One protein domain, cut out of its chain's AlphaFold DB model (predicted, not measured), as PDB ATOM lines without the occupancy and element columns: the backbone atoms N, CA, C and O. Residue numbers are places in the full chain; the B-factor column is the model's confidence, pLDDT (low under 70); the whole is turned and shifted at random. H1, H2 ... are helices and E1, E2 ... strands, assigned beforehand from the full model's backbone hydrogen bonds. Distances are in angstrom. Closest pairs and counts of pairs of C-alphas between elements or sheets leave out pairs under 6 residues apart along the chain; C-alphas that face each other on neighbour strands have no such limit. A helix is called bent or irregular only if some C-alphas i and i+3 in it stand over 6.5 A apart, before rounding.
ATOM      1  N   LYS A   2       7.980   8.169 -46.525       72.00
ATOM      2  CA  LYS A   2       6.822   8.654 -47.316       72.00
ATOM      3  C   LYS A   2       5.686   7.622 -47.407       72.00
ATOM      4  O   LYS A   2       4.522   7.991 -47.292       72.00
ATOM      5  N   ALA A   3       6.028   6.342 -47.573       80.12
ATOM      6  CA  ALA A   3       5.067   5.241 -47.506       80.12
ATOM      7  C   ALA A   3       4.413   5.152 -46.114       80.12
ATOM      8  O   ALA A   3       3.195   5.208 -46.022       80.12
ATOM      9  N   ASP A   4       5.212   5.153 -45.042       76.31
ATOM     10  CA  ASP A   4       4.702   5.122 -43.659       76.31
ATOM     11  C   ASP A   4       3.775   6.305 -43.345       76.31
ATOM     12  O   ASP A   4       2.758   6.132 -42.682       76.31
ATOM     13  N   LEU A   5       4.083   7.501 -43.863       85.69
ATOM     14  CA  LEU A   5       3.198   8.664 -43.772       85.69
ATOM     15  C   LEU A   5       1.863   8.415 -44.484       85.69
ATOM     16  O   LEU A   5       0.814   8.749 -43.944       85.69
ATOM     17  N   ARG A   6       1.881   7.822 -45.684       83.56
ATOM     18  CA  ARG A   6       0.648   7.454 -46.394       83.56
ATOM     19  C   ARG A   6      -0.172   6.452 -45.580       83.56
ATOM     20  O   ARG A   6      -1.375   6.649 -45.456       83.56
ATOM     21  N   THR A   7       0.462   5.431 -45.009       87.62
ATOM     22  CA  THR A   7      -0.210   4.437 -44.162       87.62
ATOM     23  C   THR A   7      -0.818   5.082 -42.921       87.62
ATOM     24  O   THR A   7      -2.003   4.903 -42.671       87.62
ATOM     25  N   ALA A   8      -0.055   5.900 -42.190       82.69
ATOM     26  CA  ALA A   8      -0.544   6.596 -40.999       82.69
ATOM     27  C   ALA A   8      -1.697   7.566 -41.311       82.69
ATOM     28  O   ALA A   8      -2.637   7.680 -40.533       82.69
ATOM     29  N   TYR A   9      -1.641   8.249 -42.458       90.88
ATOM     30  CA  TYR A   9      -2.711   9.132 -42.920       90.88
ATOM     31  C   TYR A   9      -4.015   8.363 -43.171       90.88
ATOM     32  O   TYR A   9      -5.075   8.800 -42.734       90.88
ATOM     33  N   LEU A  10      -3.936   7.222 -43.867       85.06
ATOM     34  CA  LEU A  10      -5.102   6.384 -44.160       85.06
ATOM     35  C   LEU A  10      -5.653   5.712 -42.896       85.06
ATOM     36  O   LEU A  10      -6.865   5.665 -42.730       85.06
ATOM     37  N   ASP A  11      -4.780   5.260 -41.990       90.38
ATOM     38  CA  ASP A  11      -5.186   4.706 -40.694       90.38
ATOM     39  C   ASP A  11      -5.953   5.742 -39.861       90.38
ATOM     40  O   ASP A  11      -7.059   5.465 -39.406       90.38
ATOM     41  N   ALA A  12      -5.419   6.962 -39.728       86.75
ATOM     42  CA  ALA A  12      -6.081   8.040 -38.995       86.75
ATOM     43  C   ALA A  12      -7.435   8.429 -39.618       86.75
ATOM     44  O   ALA A  12      -8.408   8.607 -38.886       86.75
ATOM     45  N   ALA A  13      -7.518   8.513 -40.953       88.62
ATOM     46  CA  ALA A  13      -8.758   8.812 -41.678       88.62
ATOM     47  C   ALA A  13      -9.820   7.702 -41.552       88.62
ATOM     48  O   ALA A  13     -11.015   7.982 -41.625       88.62
ATOM     49  N   GLY A  14      -9.384   6.451 -41.371       88.69
ATOM     50  CA  GLY A  14     -10.250   5.277 -41.250       88.69
ATOM     51  C   GLY A  14     -10.695   4.948 -39.825       88.69
ATOM     52  O   GLY A  14     -11.477   4.015 -39.645       88.69
ATOM     53  N   ARG A  15     -10.213   5.665 -38.797       94.00
ATOM     54  CA  ARG A  15     -10.629   5.393 -37.413       94.00
ATOM     55  C   ARG A  15     -12.122   5.689 -37.200       94.00
ATOM     56  O   ARG A  15     -12.611   6.693 -37.724       94.00
ATOM     57  N   PRO A  16     -12.835   4.848 -36.425       88.62
ATOM     58  CA  PRO A  16     -14.255   5.037 -36.155       88.62
ATOM     59  C   PRO A  16     -14.489   6.314 -35.348       88.62
ATOM     60  O   PRO A  16     -13.719   6.630 -34.444       88.62
ATOM     61  N   LEU A  17     -15.550   7.040 -35.690       94.94
ATOM     62  CA  LEU A  17     -15.857   8.354 -35.135       94.94
ATOM     63  C   LEU A  17     -16.378   8.263 -33.693       94.94
ATOM     64  O   LEU A  17     -17.241   7.443 -33.398       94.94
ATOM     65  N   THR A  18     -15.905   9.153 -32.821       96.25
ATOM     66  CA  THR A  18     -16.462   9.376 -31.477       96.25
ATOM     67  C   THR A  18     -17.452  10.538 -31.480       96.25
ATOM     68  O   THR A  18     -18.550  10.400 -30.950       96.25
ATOM     69  N   ALA A  19     -17.082  11.680 -32.069       95.81
ATOM     70  CA  ALA A  19     -17.938  12.866 -32.107       95.81
ATOM     71  C   ALA A  19     -17.603  13.805 -33.275       95.81
ATOM     72  O   ALA A  19     -16.481  13.830 -33.784       95.81
ATOM     73  N   THR A  20     -18.574  14.625 -33.673       97.44
ATOM     74  CA  THR A  20     -18.371  15.710 -34.640       97.44
ATOM     75  C   THR A  20     -17.908  16.989 -33.949       97.44
ATOM     76  O   THR A  20     -18.377  17.320 -32.860       97.44
ATOM     77  N   LEU A  21     -17.018  17.734 -34.598       97.44
ATOM     78  CA  LEU A  21     -16.491  19.006 -34.118       97.44
ATOM     79  C   LEU A  21     -17.355  20.184 -34.578       97.44
ATOM     80  O   LEU A  21     -17.894  20.150 -35.690       97.44
ATOM     81  N   PRO A  22     -17.420  21.261 -33.775       96.94
ATOM     82  CA  PRO A  22     -17.856  22.559 -34.269       96.94
ATOM     83  C   PRO A  22     -16.870  23.109 -35.322       96.94
ATOM     84  O   PRO A  22     -15.732  22.639 -35.411       96.94
ATOM     85  N   PRO A  23     -17.263  24.147 -36.084       96.94
ATOM     86  CA  PRO A  23     -16.374  24.795 -37.052       96.94
ATOM     87  C   PRO A  23     -15.095  25.385 -36.434       96.94
ATOM     88  O   PRO A  23     -14.068  25.447 -37.105       96.94
ATOM     89  N   ASP A  24     -15.139  25.801 -35.163       97.94
ATOM     90  CA  ASP A  24     -13.980  26.263 -34.391       97.94
ATOM     91  C   ASP A  24     -13.952  25.575 -33.020       97.94
ATOM     92  O   ASP A  24     -14.960  25.541 -32.313       97.94
ATOM     93  N   VAL A  25     -12.801  25.007 -32.653       98.06
ATOM     94  CA  VAL A  25     -12.612  24.241 -31.403       98.06
ATOM     95  C   VAL A  25     -12.022  25.062 -30.255       98.06
ATOM     96  O   VAL A  25     -11.660  24.528 -29.207       98.06
ATOM     97  N   GLY A  26     -11.931  26.373 -30.433       96.25
ATOM     98  CA  GLY A  26     -11.587  27.327 -29.399       96.25
ATOM     99  C   GLY A  26     -12.466  27.224 -28.157       96.25
ATOM    100  O   GLY A  26     -13.689  27.192 -28.244       96.25
ATOM    101  N   GLY A  27     -11.842  27.179 -26.982       89.19
ATOM    102  CA  GLY A  27     -12.520  27.085 -25.688       89.19
ATOM    103  C   GLY A  27     -13.026  25.685 -25.333       89.19
ATOM    104  O   GLY A  27     -13.523  25.495 -24.226       89.19
ATOM    105  N   GLN A  28     -12.890  24.704 -26.229       95.88
ATOM    106  CA  GLN A  28     -13.324  23.333 -25.973       95.88
ATOM    107  C   GLN A  28     -12.329  22.578 -25.089       95.88
ATOM    108  O   GLN A  28     -11.113  22.777 -25.169       95.88
ATOM    109  N   THR A  29     -12.866  21.642 -24.308       95.25
ATOM    110  CA  THR A  29     -12.100  20.583 -23.649       95.25
ATOM    111  C   THR A  29     -12.580  19.249 -24.193       95.25
ATOM    112  O   THR A  29     -13.741  18.887 -24.015       95.25
ATOM    113  N   LEU A  30     -11.694  18.532 -24.872       94.62
ATOM    114  CA  LEU A  30     -11.982  17.234 -25.470       94.62
ATOM    115  C   LEU A  30     -11.267  16.140 -24.686       94.62
ATOM    116  O   LEU A  30     -10.116  16.313 -24.282       94.62
ATOM    117  N   THR A  31     -11.944  15.016 -24.488       94.56
ATOM    118  CA  THR A  31     -11.364  13.798 -23.915       94.56
ATOM    119  C   THR A  31     -10.788  12.903 -25.016       94.56
ATOM    120  O   THR A  31     -10.760  13.278 -26.190       94.56
ATOM    121  N   ALA A  32     -10.237  11.744 -24.654       94.75
ATOM    122  CA  ALA A  32      -9.708  10.805 -25.639       94.75
ATOM    123  C   ALA A  32     -10.798  10.396 -26.647       94.75
ATOM    124  O   ALA A  32     -11.914  10.047 -26.259       94.75
ATOM    125  N   GLY A  33     -10.470  10.404 -27.938       93.88
ATOM    126  CA  GLY A  33     -11.447  10.099 -28.975       93.88
ATOM    127  C   GLY A  33     -11.005  10.432 -30.392       93.88
ATOM    128  O   GLY A  33      -9.929  10.985 -30.643       93.88
ATOM    129  N   VAL A  34     -11.877  10.070 -31.329       97.50
ATOM    130  CA  VAL A  34     -11.762  10.379 -32.752       97.50
ATOM    131  C   VAL A  34     -12.811  11.426 -33.096       97.50
ATOM    132  O   VAL A  34     -14.007  11.219 -32.903       97.50
ATOM    133  N   TYR A  35     -12.361  12.548 -33.628       98.38
ATOM    134  CA  TYR A  35     -13.168  13.723 -33.882       98.38
ATOM    135  C   TYR A  35     -13.125  14.079 -35.356       98.38
ATOM    136  O   TYR A  35     -12.040  14.162 -35.925       98.38
ATOM    137  N   ARG A  36     -14.278  14.325 -35.973       97.94
ATOM    138  CA  ARG A  36     -14.359  14.728 -37.382       97.94
ATOM    139  C   ARG A  36     -15.018  16.087 -37.522       97.94
ATOM    140  O   ARG A  36     -15.923  16.404 -36.759       97.94
ATOM    141  N   THR A  37     -14.583  16.881 -38.491       97.25
ATOM    142  CA  THR A  37     -15.327  18.075 -38.916       97.25
ATOM    143  C   THR A  37     -16.781  17.726 -39.251       97.25
ATOM    144  O   THR A  37     -17.042  16.712 -39.890       97.25
ATOM    145  N   GLY A  38     -17.733  18.525 -38.759       92.38
ATOM    146  CA  GLY A  38     -19.157  18.360 -39.067       92.38
ATOM    147  C   GLY A  38     -19.526  18.987 -40.414       92.38
ATOM    148  O   GLY A  38     -18.796  18.872 -41.391       92.38
ATOM    149  N   SER A  39     -20.637  19.725 -40.456       90.50
ATOM    150  CA  SER A  39     -21.149  20.365 -41.682       90.50
ATOM    151  C   SER A  39     -20.208  21.401 -42.315       90.50
ATOM    152  O   SER A  39     -20.407  21.785 -43.464       90.50
ATOM    153  N   VAL A  40     -19.204  21.882 -41.573       95.62
ATOM    154  CA  VAL A  40     -18.131  22.730 -42.103       95.62
ATOM    155  C   VAL A  40     -16.874  21.866 -42.234       95.62
ATOM    156  O   VAL A  40     -16.371  21.410 -41.208       95.62
ATOM    157  N   PRO A  41     -16.335  21.656 -43.451       96.25
ATOM    158  CA  PRO A  41     -15.248  20.697 -43.680       96.25
ATOM    159  C   PRO A  41     -13.873  21.209 -43.219       96.25
ATOM    160  O   PRO A  41     -12.919  20.442 -43.087       96.25
ATOM    161  N   SER A  42     -13.744  22.516 -42.977       97.75
ATOM    162  CA  SER A  42     -12.540  23.129 -42.411       97.75
ATOM    163  C   SER A  42     -12.670  23.315 -40.902       97.75
ATOM    164  O   SER A  42     -13.751  23.607 -40.399       97.75
ATOM    165  N   LEU A  43     -11.547  23.199 -40.195       98.69
ATOM    166  CA  LEU A  43     -11.461  23.377 -38.750       98.69
ATOM    167  C   LEU A  43     -10.658  24.633 -38.396       98.69
ATOM    168  O   LEU A  43      -9.479  24.757 -38.752       98.69
ATOM    169  N   GLY A  44     -11.293  25.538 -37.657       98.56
ATOM    170  CA  GLY A  44     -10.660  26.667 -36.986       98.56
ATOM    171  C   GLY A  44     -10.198  26.315 -35.572       98.56
ATOM    172  O   GLY A  44     -10.783  25.466 -34.899       98.56
ATOM    173  N   LEU A  45      -9.143  26.978 -35.105       98.31
ATOM    174  CA  LEU A  45      -8.752  26.980 -33.698       98.31
ATOM    175  C   LEU A  45      -8.436  28.411 -33.272       98.31
ATOM    176  O   LEU A  45      -7.341  28.927 -33.530       98.31
ATOM    177  N   THR A  46      -9.391  29.029 -32.584       94.69
ATOM    178  CA  THR A  46      -9.263  30.377 -32.027       94.69
ATOM    179  C   THR A  46      -9.163  30.318 -30.503       94.69
ATOM    180  O   THR A  46      -9.994  29.728 -29.830       94.69
ATOM    181  N   GLY A  47      -8.135  30.920 -29.902       89.19
ATOM    182  CA  GLY A  47      -7.913  30.787 -28.455       89.19
ATOM    183  C   GLY A  47      -7.307  29.429 -28.081       89.19
ATOM    184  O   GLY A  47      -6.307  29.035 -28.678       89.19
ATOM    185  N   THR A  48      -7.845  28.740 -27.069       89.00
ATOM    186  CA  THR A  48      -7.255  27.493 -26.536       89.00
ATOM    187  C   THR A  48      -8.173  26.294 -26.727       89.00
ATOM    188  O   THR A  48      -9.304  26.324 -26.259       89.00
ATOM    189  N   LEU A  49      -7.664  25.225 -27.333       97.19
ATOM    190  CA  LEU A  49      -8.236  23.880 -27.270       97.19
ATOM    191  C   LEU A  49      -7.531  23.093 -26.164       97.19
ATOM    192  O   LEU A  49      -6.302  23.032 -26.151       97.19
ATOM    193  N   THR A  50      -8.283  22.446 -25.281       91.00
ATOM    194  CA  THR A  50      -7.739  21.591 -24.219       91.00
ATOM    195  C   THR A  50      -7.990  20.120 -24.527       91.00
ATOM    196  O   THR A  50      -9.114  19.731 -24.827       91.00
ATOM    197  N   LEU A  51      -6.948  19.296 -24.439       92.25
ATOM    198  CA  LEU A  51      -7.024  17.842 -24.556       92.25
ATOM    199  C   LEU A  51      -6.784  17.227 -23.180       92.25
ATOM    200  O   LEU A  51      -5.690  17.334 -22.617       92.25
ATOM    201  N   ASP A  52      -7.828  16.612 -22.643       85.12
ATOM    202  CA  ASP A  52      -7.855  16.032 -21.311       85.12
ATOM    203  C   ASP A  52      -7.748  14.509 -21.387       85.12
ATOM    204  O   ASP A  52      -8.651  13.816 -21.848       85.12
ATOM    205  N   ALA A  53      -6.618  13.980 -20.931       83.44
ATOM    206  CA  ALA A  53      -6.400  12.541 -20.857       83.44
ATOM    207  C   ALA A  53      -7.073  11.868 -19.652       83.44
ATOM    208  O   ALA A  53      -7.004  10.650 -19.528       83.44
ATOM    209  N   GLN A  54      -7.681  12.639 -18.744       85.38
ATOM    210  CA  GLN A  54      -8.382  12.150 -17.554       85.38
ATOM    211  C   GLN A  54      -7.542  11.187 -16.695       85.38
ATOM    212  O   GLN A  54      -8.055  10.264 -16.069       85.38
ATOM    213  N   GLY A  55      -6.225  11.411 -16.660       74.31
ATOM    214  CA  GLY A  55      -5.268  10.589 -15.925       74.31
ATOM    215  C   GLY A  55      -4.668   9.432 -16.726       74.31
ATOM    216  O   GLY A  55      -3.727   8.815 -16.228       74.31
ATOM    217  N   ASP A  56      -5.135   9.152 -17.949       77.38
ATOM    218  CA  ASP A  56      -4.590   8.089 -18.797       77.38
ATOM    219  C   ASP A  56      -3.480   8.601 -19.738       77.38
ATOM    220  O   ASP A  56      -3.754   9.184 -20.788       77.38
ATOM    221  N   PRO A  57      -2.192   8.323 -19.465       77.00
ATOM    222  CA  PRO A  57      -1.108   8.717 -20.360       77.00
ATOM    223  C   PRO A  57      -1.167   8.039 -21.739       77.00
ATOM    224  O   PRO A  57      -0.441   8.456 -22.645       77.00
ATOM    225  N   ARG A  58      -1.973   6.987 -21.922       79.81
ATOM    226  CA  ARG A  58      -2.207   6.334 -23.215       79.81
ATOM    227  C   ARG A  58      -3.379   6.935 -23.991       79.81
ATOM    228  O   ARG A  58      -3.587   6.499 -25.118       79.81
ATOM    229  N   ALA A  59      -4.064   7.947 -23.458       86.06
ATOM    230  CA  ALA A  59      -5.137   8.651 -24.151       86.06
ATOM    231  C   ALA A  59      -4.699   9.103 -25.553       86.06
ATOM    232  O   ALA A  59      -3.633   9.710 -25.723       86.06
ATOM    233  N   VAL A  60      -5.533   8.792 -26.548       92.69
ATOM    234  CA  VAL A  60      -5.308   9.092 -27.966       92.69
ATOM    235  C   VAL A  60      -6.363  10.074 -28.454       92.69
ATOM    236  O   VAL A  60      -7.549   9.916 -28.177       92.69
ATOM    237  N   PHE A  61      -5.917  11.065 -29.222       98.06
ATOM    238  CA  PHE A  61      -6.767  12.079 -29.833       98.06
ATOM    239  C   PHE A  61      -6.510  12.076 -31.335       98.06
ATOM    240  O   PHE A  61      -5.374  12.286 -31.770       98.06
ATOM    241  N   ILE A  62      -7.542  11.822 -32.135       98.12
ATOM    242  CA  ILE A  62      -7.440  11.799 -33.598       98.12
ATOM    243  C   ILE A  62      -8.429  12.799 -34.166       98.12
ATOM    244  O   ILE A  62      -9.626  12.671 -33.954       98.12
ATOM    245  N   PHE A  63      -7.928  13.771 -34.915       98.75
ATOM    246  CA  PHE A  63      -8.723  14.770 -35.613       98.75
ATOM    247  C   PHE A  63      -8.729  14.443 -37.106       98.75
ATOM    248  O   PHE A  63      -7.677  14.460 -37.744       98.75
ATOM    249  N   GLN A  64      -9.904  14.131 -37.644       98.31
ATOM    250  CA  GLN A  64     -10.193  13.907 -39.057       98.31
ATOM    251  C   GLN A  64     -10.771  15.200 -39.640       98.31
ATOM    252  O   GLN A  64     -11.948  15.510 -39.462       98.31
ATOM    253  N   ILE A  65      -9.925  15.995 -40.286       98.56
ATOM    254  CA  ILE A  65     -10.288  17.301 -40.838       98.56
ATOM    255  C   ILE A  65     -10.413  17.141 -42.345       98.56
ATOM    256  O   ILE A  65      -9.423  16.842 -43.015       98.56
ATOM    257  N   GLU A  66     -11.617  17.331 -42.875       97.19
ATOM    258  CA  GLU A  66     -11.913  17.058 -44.286       97.19
ATOM    259  C   GLU A  66     -11.189  18.007 -45.241       97.19
ATOM    260  O   GLU A  66     -10.676  17.570 -46.267       97.19
ATOM    261  N   GLU A  67     -11.066  19.282 -44.883       97.06
ATOM    262  CA  GLU A  67     -10.332  20.264 -45.672       97.06
ATOM    263  C   GLU A  67      -9.151  20.864 -44.916       97.06
ATOM    264  O   GLU A  67      -8.072  20.259 -44.898       97.06
ATOM    265  N   ARG A  68      -9.277  22.091 -44.397       96.81
ATOM    266  CA  ARG A  68      -8.150  22.875 -43.886       96.81
ATOM    267  C   ARG A  68      -8.174  22.933 -42.373       96.81
ATOM    268  O   ARG A  68      -9.219  23.153 -41.774       96.81
ATOM    269  N   LEU A  69      -6.993  22.837 -41.769       98.62
ATOM    270  CA  LEU A  69      -6.774  23.224 -40.376       98.62
ATOM    271  C   LEU A  69      -6.187  24.635 -40.349       98.62
ATOM    272  O   LEU A  69      -5.116  24.851 -40.919       98.62
ATOM    273  N   THR A  70      -6.842  25.575 -39.671       98.56
ATOM    274  CA  THR A  70      -6.319  26.936 -39.492       98.56
ATOM    275  C   THR A  70      -6.317  27.319 -38.023       98.56
ATOM    276  O   THR A  70      -7.361  27.302 -37.381       98.56
ATOM    277  N   THR A  71      -5.161  27.713 -37.491       97.88
ATOM    278  CA  THR A  71      -5.075  28.250 -36.128       97.88
ATOM    279  C   THR A  71      -4.904  29.766 -36.150       97.88
ATOM    280  O   THR A  71      -4.202  30.324 -37.001       97.88
ATOM    281  N   ALA A  72      -5.564  30.455 -35.221       91.44
ATOM    282  CA  ALA A  72      -5.444  31.899 -35.070       91.44
ATOM    283  C   ALA A  72      -4.075  32.293 -34.479       91.44
ATOM    284  O   ALA A  72      -3.336  31.461 -33.939       91.44
ATOM    285  N   THR A  73      -3.731  33.578 -34.552       85.81
ATOM    286  CA  THR A  73      -2.564  34.136 -33.849       85.81
ATOM    287  C   THR A  73      -2.659  33.858 -32.348       85.81
ATOM    288  O   THR A  73      -3.733  33.982 -31.766       85.81
ATOM    289  N   ALA A  74      -1.537  33.483 -31.727       78.50
ATOM    290  CA  ALA A  74      -1.417  33.180 -30.296       78.50
ATOM    291  C   ALA A  74      -2.355  32.074 -29.766       78.50
ATOM    292  O   ALA A  74      -2.514  31.915 -28.555       78.50
ATOM    293  N   SER A  75      -2.959  31.289 -30.660       83.38
ATOM    294  CA  SER A  75      -3.806  30.157 -30.299       83.38
ATOM    295  C   SER A  75      -3.001  28.989 -29.710       83.38
ATOM    296  O   SER A  75      -1.783  28.902 -29.902       83.38
ATOM    297  N   ARG A  76      -3.659  28.093 -28.965       83.50
ATOM    298  CA  ARG A  76      -2.985  27.034 -28.201       83.50
ATOM    299  C   ARG A  76      -3.732  25.700 -28.218       83.50
ATOM    300  O   ARG A  76      -4.936  25.658 -28.010       83.50
ATOM    301  N   VAL A  77      -2.988  24.605 -28.360       93.81
ATOM    302  CA  VAL A  77      -3.419  23.254 -27.973       93.81
ATOM    303  C   VAL A  77      -2.779  22.931 -26.622       93.81
ATOM    304  O   VAL A  77      -1.557  22.828 -26.519       93.81
ATOM    305  N   SER A  78      -3.595  22.821 -25.578       85.88
ATOM    306  CA  SER A  78      -3.183  22.535 -24.204       85.88
ATOM    307  C   SER A  78      -3.383  21.058 -23.890       85.88
ATOM    308  O   SER A  78      -4.454  20.516 -24.143       85.88
ATOM    309  N   LEU A  79      -2.368  20.402 -23.330       85.19
ATOM    310  CA  LEU A  79      -2.433  19.001 -22.914       85.19
ATOM    311  C   LEU A  79      -2.494  18.936 -21.392       85.19
ATOM    312  O   LEU A  79      -1.578  19.418 -20.724       85.19
ATOM    313  N   ILE A  80      -3.546  18.335 -20.839       79.75
ATOM    314  CA  ILE A  80      -3.728  18.228 -19.387       79.75
ATOM    315  C   ILE A  80      -3.909  16.777 -18.944       79.75
ATOM    316  O   ILE A  80      -4.119  15.873 -19.754       79.75
ATOM    317  N   ASN A  81      -3.776  16.555 -17.633       75.19
ATOM    318  CA  ASN A  81      -4.067  15.286 -16.958       75.19
ATOM    319  C   ASN A  81      -3.420  14.050 -17.609       75.19
ATOM    320  O   ASN A  81      -4.017  12.982 -17.662       75.19
ATOM    321  N   GLY A  82      -2.185  14.191 -18.096       78.38
ATOM    322  CA  GLY A  82      -1.421  13.089 -18.689       78.38
ATOM    323  C   GLY A  82      -1.468  13.012 -20.214       78.38
ATOM    324  O   GLY A  82      -0.793  12.152 -20.773       78.38
ATOM    325  N   ALA A  83      -2.182  13.915 -20.896       83.69
ATOM    326  CA  ALA A  83      -2.226  13.935 -22.353       83.69
ATOM    327  C   ALA A  83      -0.826  14.170 -22.934       83.69
ATOM    328  O   ALA A  83      -0.044  14.983 -22.434       83.69
ATOM    329  N   GLN A  84      -0.498  13.436 -23.997       85.94
ATOM    330  CA  GLN A  84       0.831  13.457 -24.600       85.94
ATOM    331  C   GLN A  84       0.738  13.809 -26.081       85.94
ATOM    332  O   GLN A  84       0.050  13.129 -26.835       85.94
ATOM    333  N   ALA A  85       1.505  14.805 -26.532       86.56
ATOM    334  CA  ALA A  85       1.477  15.287 -27.917       86.56
ATOM    335  C   ALA A  85       1.767  14.182 -28.948       86.56
ATOM    336  O   ALA A  85       1.251  14.176 -30.059       86.56
ATOM    337  N   CYS A  86       2.568  13.190 -28.575       90.44
ATOM    338  CA  CYS A  86       2.852  12.041 -29.424       90.44
ATOM    339  C   CYS A  86       1.622  11.152 -29.722       90.44
ATOM    340  O   CYS A  86       1.659  10.471 -30.743       90.44
ATOM    341  N   ASN A  87       0.578  11.194 -28.881       92.88
ATOM    342  CA  ASN A  87      -0.702  10.489 -29.042       92.88
ATOM    343  C   ASN A  87      -1.798  11.383 -29.654       92.88
ATOM    344  O   ASN A  87      -2.962  10.991 -29.702       92.88
ATOM    345  N   VAL A  88      -1.438  12.586 -30.109       97.88
ATOM    346  CA  VAL A  88      -2.347  13.500 -30.800       97.88
ATOM    347  C   VAL A  88      -2.036  13.458 -32.295       97.88
ATOM    348  O   VAL A  88      -0.888  13.663 -32.710       97.88
ATOM    349  N   PHE A  89      -3.048  13.190 -33.113       98.25
ATOM    350  CA  PHE A  89      -2.930  13.053 -34.562       98.25
ATOM    351  C   PHE A  89      -3.933  13.958 -35.263       98.25
ATOM    352  O   PHE A  89      -5.119  13.938 -34.956       98.25
ATOM    353  N   TRP A  90      -3.452  14.718 -36.238       98.75
ATOM    354  CA  TRP A  90      -4.249  15.639 -37.036       98.75
ATOM    355  C   TRP A  90      -4.166  15.202 -38.493       98.75
ATOM    356  O   TRP A  90      -3.194  15.513 -39.183       98.75
ATOM    357  N   GLN A  91      -5.149  14.441 -38.956       98.38
ATOM    358  CA  GLN A  91      -5.292  14.099 -40.363       98.38
ATOM    359  C   GLN A  91      -6.020  15.248 -41.062       98.38
ATOM    360  O   GLN A  91      -7.130  15.603 -40.684       98.38
ATOM    361  N   VAL A  92      -5.367  15.853 -42.055       98.62
ATOM    362  CA  VAL A  92      -5.872  17.040 -42.754       98.62
ATOM    363  C   VAL A  92      -6.024  16.724 -44.238       98.62
ATOM    364  O   VAL A  92      -5.054  16.364 -44.916       98.62
ATOM    365  N   GLY A  93      -7.250  16.825 -44.745       96.88
ATOM    366  CA  GLY A  93      -7.621  16.478 -46.115       96.88
ATOM    367  C   GLY A  93      -7.034  17.404 -47.172       96.88
ATOM    368  O   GLY A  93      -6.836  16.982 -48.304       96.88
ATOM    369  N   SER A  94      -6.628  18.615 -46.792       96.88
ATOM    370  CA  SER A  94      -5.864  19.522 -47.649       96.88
ATOM    371  C   SER A  94      -4.595  20.029 -46.945       96.88
ATOM    372  O   SER A  94      -3.657  19.253 -46.731       96.88
ATOM    373  N   SER A  95      -4.552  21.315 -46.589       97.75
ATOM    374  CA  SER A  95      -3.414  22.004 -45.981       97.75
ATOM    375  C   SER A  95      -3.675  22.385 -44.524       97.75
ATOM    376  O   SER A  95      -4.806  22.690 -44.142       97.75
ATOM    377  N   ALA A  96      -2.604  22.486 -43.738       98.25
ATOM    378  CA  ALA A  96      -2.631  23.108 -42.414       98.25
ATOM    379  C   ALA A  96      -1.926  24.474 -42.427       98.25
ATOM    380  O   ALA A  96      -0.872  24.629 -43.047       98.25
ATOM    381  N   SER A  97      -2.491  25.453 -41.723       98.19
ATOM    382  CA  SER A  97      -1.937  26.795 -41.543       98.19
ATOM    383  C   SER A  97      -1.928  27.150 -40.058       98.19
ATOM    384  O   SER A  97      -2.988  27.284 -39.447       98.19
ATOM    385  N   LEU A  98      -0.740  27.292 -39.470       97.81
ATOM    386  CA  LEU A  98      -0.593  27.684 -38.071       97.81
ATOM    387  C   LEU A  98      -0.350  29.192 -37.956       97.81
ATOM    388  O   LEU A  98       0.531  29.743 -38.618       97.81
ATOM    389  N   GLY A  99      -1.147  29.857 -37.120       84.81
ATOM    390  CA  GLY A  99      -1.079  31.292 -36.866       84.81
ATOM    391  C   GLY A  99       0.211  31.734 -36.169       84.81
ATOM    392  O   GLY A  99       0.901  30.934 -35.534       84.81
ATOM    393  N   THR A 100       0.516  33.031 -36.266       80.12
ATOM    394  CA  THR A 100       1.702  33.654 -35.658       80.12
ATOM    395  C   THR A 100       1.733  33.385 -34.157       80.12
ATOM    396  O   THR A 100       0.714  33.544 -33.483       80.12
ATOM    397  N   SER A 101       2.889  32.988 -33.622       79.12
ATOM    398  CA  SER A 101       3.069  32.690 -32.191       79.12
ATOM    399  C   SER A 101       2.072  31.675 -31.603       79.12
ATOM    400  O   SER A 101       1.816  31.689 -30.398       79.12
ATOM    401  N   SER A 102       1.483  30.801 -32.427       72.25
ATOM    402  CA  SER A 102       0.626  29.716 -31.933       72.25
ATOM    403  C   SER A 102       1.450  28.608 -31.265       72.25
ATOM    404  O   SER A 102       2.608  28.375 -31.615       72.25
ATOM    405  N   VAL A 103       0.857  27.917 -30.289       84.19
ATOM    406  CA  VAL A 103       1.457  26.768 -29.596       84.19
ATOM    407  C   VAL A 103       0.643  25.523 -29.914       84.19
ATOM    408  O   VAL A 103      -0.496  25.383 -29.479       84.19
ATOM    409  N   PHE A 104       1.220  24.607 -30.675       95.62
ATOM    410  CA  PHE A 104       0.525  23.453 -31.221       95.62
ATOM    411  C   PHE A 104       1.095  22.144 -30.672       95.62
ATOM    412  O   PHE A 104       2.310  21.992 -30.537       95.62
ATOM    413  N   ALA A 105       0.220  21.177 -30.405       94.50
ATOM    414  CA  ALA A 105       0.594  19.851 -29.934       94.50
ATOM    415  C   ALA A 105       0.008  18.775 -30.854       94.50
ATOM    416  O   ALA A 105      -1.188  18.772 -31.144       94.50
ATOM    417  N   GLY A 106       0.851  17.850 -31.309       95.44
ATOM    418  CA  GLY A 106       0.436  16.708 -32.117       95.44
ATOM    419  C   GLY A 106       1.164  16.532 -33.443       95.44
ATOM    420  O   GLY A 106       1.994  17.330 -33.878       95.44
ATOM    421  N   ASN A 107       0.847  15.424 -34.103       96.94
ATOM    422  CA  ASN A 107       1.400  15.048 -35.396       96.94
ATOM    423  C   ASN A 107       0.434  15.477 -36.509       96.94
ATOM    424  O   ASN A 107      -0.637  14.892 -36.641       96.94
ATOM    425  N   ILE A 108       0.816  16.466 -37.319       98.50
ATOM    426  CA  ILE A 108       0.043  16.899 -38.488       98.50
ATOM    427  C   ILE A 108       0.393  16.017 -39.687       98.50
ATOM    428  O   ILE A 108       1.554  15.959 -40.099       98.50
ATOM    429  N   LEU A 109      -0.623  15.360 -40.244       97.81
ATOM    430  CA  LEU A 109      -0.595  14.540 -41.452       97.81
ATOM    431  C   LEU A 109      -1.432  15.251 -42.531       97.81
ATOM    432  O   LEU A 109      -2.626  14.992 -42.672       97.81
ATOM    433  N   ALA A 110      -0.819  16.170 -43.277       97.62
ATOM    434  CA  ALA A 110      -1.508  16.953 -44.303       97.62
ATOM    435  C   ALA A 110      -1.402  16.300 -45.686       97.62
ATOM    436  O   ALA A 110      -0.335  15.809 -46.079       97.62
ATOM    437  N   LEU A 111      -2.494  16.324 -46.453       93.44
ATOM    438  CA  LEU A 111      -2.490  15.808 -47.820       93.44
ATOM    439  C   LEU A 111      -1.618  16.663 -48.741       93.44
ATOM    440  O   LEU A 111      -0.834  16.125 -49.523       93.44
ATOM    441  N   THR A 112      -1.731  17.986 -48.652       93.94
ATOM    442  CA  THR A 112      -1.041  18.905 -49.561       93.94
ATOM    443  C   THR A 112       0.153  19.557 -48.877       93.94
ATOM    444  O   THR A 112       1.270  19.095 -49.077       93.94
ATOM    445  N   SER A 113      -0.043  20.590 -48.060       93.88
ATOM    446  CA  SER A 113       1.040  21.414 -47.505       93.88
ATOM    447  C   SER A 113       0.810  21.808 -46.049       93.88
ATOM    448  O   SER A 113      -0.303  21.730 -45.530       93.88
ATOM    449  N   ILE A 114       1.880  22.241 -45.381       98.44
ATOM    450  CA  ILE A 114       1.814  22.789 -44.024       98.44
ATOM    451  C   ILE A 114       2.575  24.113 -43.992       98.44
ATOM    452  O   ILE A 114       3.744  24.158 -44.369       98.44
ATOM    453  N   SER A 115       1.935  25.174 -43.515       96.81
ATOM    454  CA  SER A 115       2.553  26.494 -43.384       96.81
ATOM    455  C   SER A 115       2.466  26.974 -41.945       96.81
ATOM    456  O   SER A 115       1.383  27.001 -41.363       96.81
ATOM    457  N   LEU A 116       3.598  27.371 -41.378       96.62
ATOM    458  CA  LEU A 116       3.670  28.036 -40.084       96.62
ATOM    459  C   LEU A 116       3.966  29.518 -40.320       96.62
ATOM    460  O   LEU A 116       4.878  29.871 -41.072       96.62
ATOM    461  N   LYS A 117       3.146  30.386 -39.724       86.25
ATOM    462  CA  LYS A 117       3.433  31.821 -39.635       86.25
ATOM    463  C   LYS A 117       4.427  32.083 -38.503       86.25
ATOM    464  O   LYS A 117       4.587  31.251 -37.622       86.25
ATOM    465  N   ASP A 118       5.006  33.282 -38.512       79.62
ATOM    466  CA  ASP A 118       6.123  33.677 -37.650       79.62
ATOM    467  C   ASP A 118       6.016  33.218 -36.181       79.62
ATOM    468  O   ASP A 118       5.046  33.522 -35.473       79.62
ATOM    469  N   GLY A 119       7.042  32.507 -35.715       68.38
ATOM    470  CA  GLY A 119       7.253  32.200 -34.302       68.38
ATOM    471  C   GLY A 119       6.301  31.164 -33.700       68.38
ATOM    472  O   GLY A 119       6.153  31.130 -32.477       68.38
ATOM    473  N   ALA A 120       5.645  30.328 -34.505       71.50
ATOM    474  CA  ALA A 120       4.862  29.208 -34.003       71.50
ATOM    475  C   ALA A 120       5.756  28.145 -33.332       71.50
ATOM    476  O   ALA A 120       6.911  27.898 -33.701       71.50
ATOM    477  N   ALA A 121       5.207  27.482 -32.319       78.50
ATOM    478  CA  ALA A 121       5.866  26.415 -31.582       78.50
ATOM    479  C   ALA A 121       5.055  25.124 -31.689       78.50
ATOM    480  O   ALA A 121       3.882  25.095 -31.332       78.50
ATOM    481  N   VAL A 122       5.687  24.044 -32.144       86.19
ATOM    482  CA  VAL A 122       5.050  22.736 -32.326       86.19
ATOM    483  C   VAL A 122       5.765  21.684 -31.487       86.19
ATOM    484  O   VAL A 122       6.952  21.415 -31.696       86.19
ATOM    485  N   ASP A 123       5.034  21.041 -30.577       86.62
ATOM    486  CA  ASP A 123       5.423  19.759 -29.989       86.62
ATOM    487  C   ASP A 123       4.756  18.632 -30.786       86.62
ATOM    488  O   ASP A 123       3.572  18.349 -30.632       86.62
ATOM    489  N   GLY A 124       5.507  18.018 -31.700       92.12
ATOM    490  CA  GLY A 124       5.015  16.939 -32.542       92.12
ATOM    491  C   GLY A 124       5.766  16.791 -33.859       92.12
ATOM    492  O   GLY A 124       7.000  16.741 -33.894       92.12
ATOM    493  N   ARG A 125       5.020  16.623 -34.954       93.56
ATOM    494  CA  ARG A 125       5.568  16.400 -36.304       93.56
ATOM    495  C   ARG A 125       4.747  17.142 -37.347       93.56
ATOM    496  O   ARG A 125       3.530  17.200 -37.236       93.56
ATOM    497  N   LEU A 126       5.422  17.635 -38.380       95.75
ATOM    498  CA  LEU A 126       4.812  18.266 -39.548       95.75
ATOM    499  C   LEU A 126       5.098  17.388 -40.766       95.75
ATOM    500  O   LEU A 126       6.251  17.267 -41.182       95.75
ATOM    501  N   LEU A 127       4.077  16.711 -41.286       95.69
ATOM    502  CA  LEU A 127       4.216  15.714 -42.342       95.69
ATOM    503  C   LEU A 127       3.238  16.032 -43.483       95.69
ATOM    504  O   LEU A 127       2.049  15.737 -43.393       95.69
ATOM    505  N   ALA A 128       3.748  16.638 -44.557       94.75
ATOM    506  CA  ALA A 128       2.993  16.935 -45.775       94.75
ATOM    507  C   ALA A 128       3.255  15.864 -46.848       94.75
ATOM    508  O   ALA A 128       4.403  15.469 -47.067       94.75
ATOM    509  N   ARG A 129       2.201  15.367 -47.510       92.19
ATOM    510  CA  ARG A 129       2.334  14.279 -48.498       92.19
ATOM    511  C   ARG A 129       2.751  14.760 -49.890       92.19
ATOM    512  O   ARG A 129       3.590  14.104 -50.513       92.19
ATOM    513  N   ASN A 130       2.158  15.856 -50.367       88.12
ATOM    514  CA  ASN A 130       2.251  16.286 -51.770       88.12
ATOM    515  C   ASN A 130       2.848  17.691 -51.965       88.12
ATOM    516  O   ASN A 130       2.956  18.153 -53.094       88.12
ATOM    517  N   GLY A 131       3.234  18.375 -50.891       89.44
ATOM    518  CA  GLY A 131       3.661  19.768 -50.928       89.44
ATOM    519  C   GLY A 131       4.666  20.108 -49.836       89.44
ATOM    520  O   GLY A 131       5.179  19.239 -49.130       89.44
ATOM    521  N   ALA A 132       4.977  21.398 -49.735       92.50
ATOM    522  CA  ALA A 132       6.009  21.897 -48.839       92.50
ATOM    523  C   ALA A 132       5.542  21.990 -47.379       92.50
ATOM    524  O   ALA A 132       4.350  22.110 -47.079       92.50
ATOM    525  N   VAL A 133       6.532  21.983 -46.486       94.19
ATOM    526  CA  VAL A 133       6.404  22.433 -45.101       94.19
ATOM    527  C   VAL A 133       7.195  23.739 -44.981       94.19
ATOM    528  O   VAL A 133       8.417  23.718 -45.136       94.19
ATOM    529  N   THR A 134       6.512  24.858 -44.744       85.12
ATOM    530  CA  THR A 134       7.113  26.204 -44.689       85.12
ATOM    531  C   THR A 134       7.162  26.703 -43.250       85.12
ATOM    532  O   THR A 134       6.146  26.651 -42.558       85.12
ATOM    533  N   LEU A 135       8.337  27.171 -42.813       77.50
ATOM    534  CA  LEU A 135       8.587  27.690 -41.465       77.50
ATOM    535  C   LEU A 135       9.135  29.123 -41.529       77.50
ATOM    536  O   LEU A 135       9.975  29.425 -42.377       77.50
ATOM    537  N   ILE A 136       8.717  29.966 -40.589       76.81
ATOM    538  CA  ILE A 136       9.169  31.341 -40.377       76.81
ATOM    539  C   ILE A 136       9.492  31.500 -38.882       76.81
ATOM    540  O   ILE A 136       8.603  31.619 -38.053       76.81
ATOM    541  N   ASN A 137      10.778  31.464 -38.511       71.62
ATOM    542  CA  ASN A 137      11.248  31.584 -37.116       71.62
ATOM    543  C   ASN A 137      10.598  30.611 -36.104       71.62
ATOM    544  O   ASN A 137      10.554  30.880 -34.904       71.62
ATOM    545  N   ASP A 138      10.122  29.461 -36.578       77.12
ATOM    546  CA  ASP A 138       9.377  28.509 -35.758       77.12
ATOM    547  C   ASP A 138      10.269  27.551 -34.967       77.12
ATOM    548  O   ASP A 138      11.421  27.273 -35.314       77.12
ATOM    549  N   THR A 139       9.689  26.953 -33.927       71.94
ATOM    550  CA  THR A 139      10.303  25.846 -33.187       71.94
ATOM    551  C   THR A 139       9.476  24.581 -33.340       71.94
ATOM    552  O   THR A 139       8.362  24.504 -32.838       71.94
ATOM    553  N   VAL A 140      10.047  23.539 -33.949       77.50
ATOM    554  CA  VAL A 140       9.412  22.217 -34.048       77.50
ATOM    555  C   VAL A 140      10.221  21.209 -33.255       77.50
ATOM    556  O   VAL A 140      11.419  21.032 -33.489       77.50
ATOM    557  N   THR A 141       9.569  20.516 -32.330       78.12
ATOM    558  CA  THR A 141      10.217  19.480 -31.538       78.12
ATOM    559  C   THR A 141       9.458  18.179 -31.599       78.12
ATOM    560  O   THR A 141       8.250  18.137 -31.435       78.12
ATOM    561  N   ARG A 142      10.191  17.087 -31.806       78.62
ATOM    562  CA  ARG A 142       9.608  15.754 -31.874       78.62
ATOM    563  C   ARG A 142       9.199  15.267 -30.486       78.62
ATOM    564  O   ARG A 142      10.069  14.884 -29.702       78.62
ATOM    565  N   SER A 143       7.899  15.138 -30.257       72.62
ATOM    566  CA  SER A 143       7.365  14.512 -29.047       72.62
ATOM    567  C   SER A 143       7.746  13.035 -28.962       72.62
ATOM    568  O   SER A 143       7.793  12.307 -29.967       72.62
TER     569      SER A 143
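What this domain is: This is residues 2 to 143 of the 286 residues of the protein "DUF3494 domain-containing protein" of Thermoleophilaceae bacterium (UniProt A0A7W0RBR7). The chain is wound in stacked turns, a solenoid with walls of parallel strands, and the helix H1 crosses the outside of its largest wall. E1, E2, E5, E8, E10, E12 and E13 make that wall; E3, E6, E9 and E11 make a second wall facing it, and E4 and E7 a short third one, beside which the bent strand E10 begins. The 142 printed residues hold one named helix followed by 13 named strands, E1 to E13; the class is mostly strand, and each of the three sheets is parallel. The whole is compact and rounded, with a radius of gyration of the C-alphas of 13.5 A and spans of 34 by 30 by 30 A.

How they stand to each other: H1, residues 2 to 14, is on the sheet whose order is E1 (19 to 21), E2 (33 to 37), E5 (61 to 65), E8 (88 to 92), E10 (103 to 110), E12 (121 to 128), E13 (139 to 141): two layers, a helix on one face of a sheet. Its height over the sheet is 9.0 A, and it runs across the strands, at 81 degrees to E10 on the local plane; its closest C-alphas to E10 are Tyr 9 and Leu 109, 6.0 A. In H1 every O i to N i+4 pair is within hydrogen-bond range. Across this twisted sheet, pairs within hydrogen-bond range include N 21 and O 36, 2.8 A; N 64 and O 35, 2.7 A; N 63 and O 89, N 90 and O 107, N 106 and O 123, and N 124 and O 141, each 2.8 A. E10 bends by 79 degrees at residue 106 and E12 by 87 degrees at residue 124. E3 (43 to 45), E6 (69 to 71), E9 (96 to 98) and E11 (114 to 116) form a second sheet in that order, with N 70 and O 43 at 2.9 A, N 97 and O 69 at 2.8 A, and N 98 and O 115 at 2.9 A. It faces the first, the facing parts 8.2 A centre to centre. E4 (48 to 52) and E7 (76 to 80), with N 49 and O 76 at 2.8 A, also face the first sheet, at 9.0 A: a stack of sheets, face to face in turn. The closest C-alphas of E7 and E10 are Arg 76 and Val 103, 4.7 A.

Where its parts are: H1 begins at C-alpha 2 (6.822, 8.654, -47.316) and is 18.4 A long. E10 measures 17.9 A, E12 17.3 A, E2 13.3 A and E8 13.0 A; E13 ends at C-alpha 141 (10.217, 19.480, -31.538).

The domain as a whole: The C-alphas farthest apart, Gly 55 and Gly 131, are 37.3 A apart. The printed part has no cut. The link E1 to E2, 11 residues, is long. Mean pLDDT of the printed part is 90.0; residue 119 is under 70.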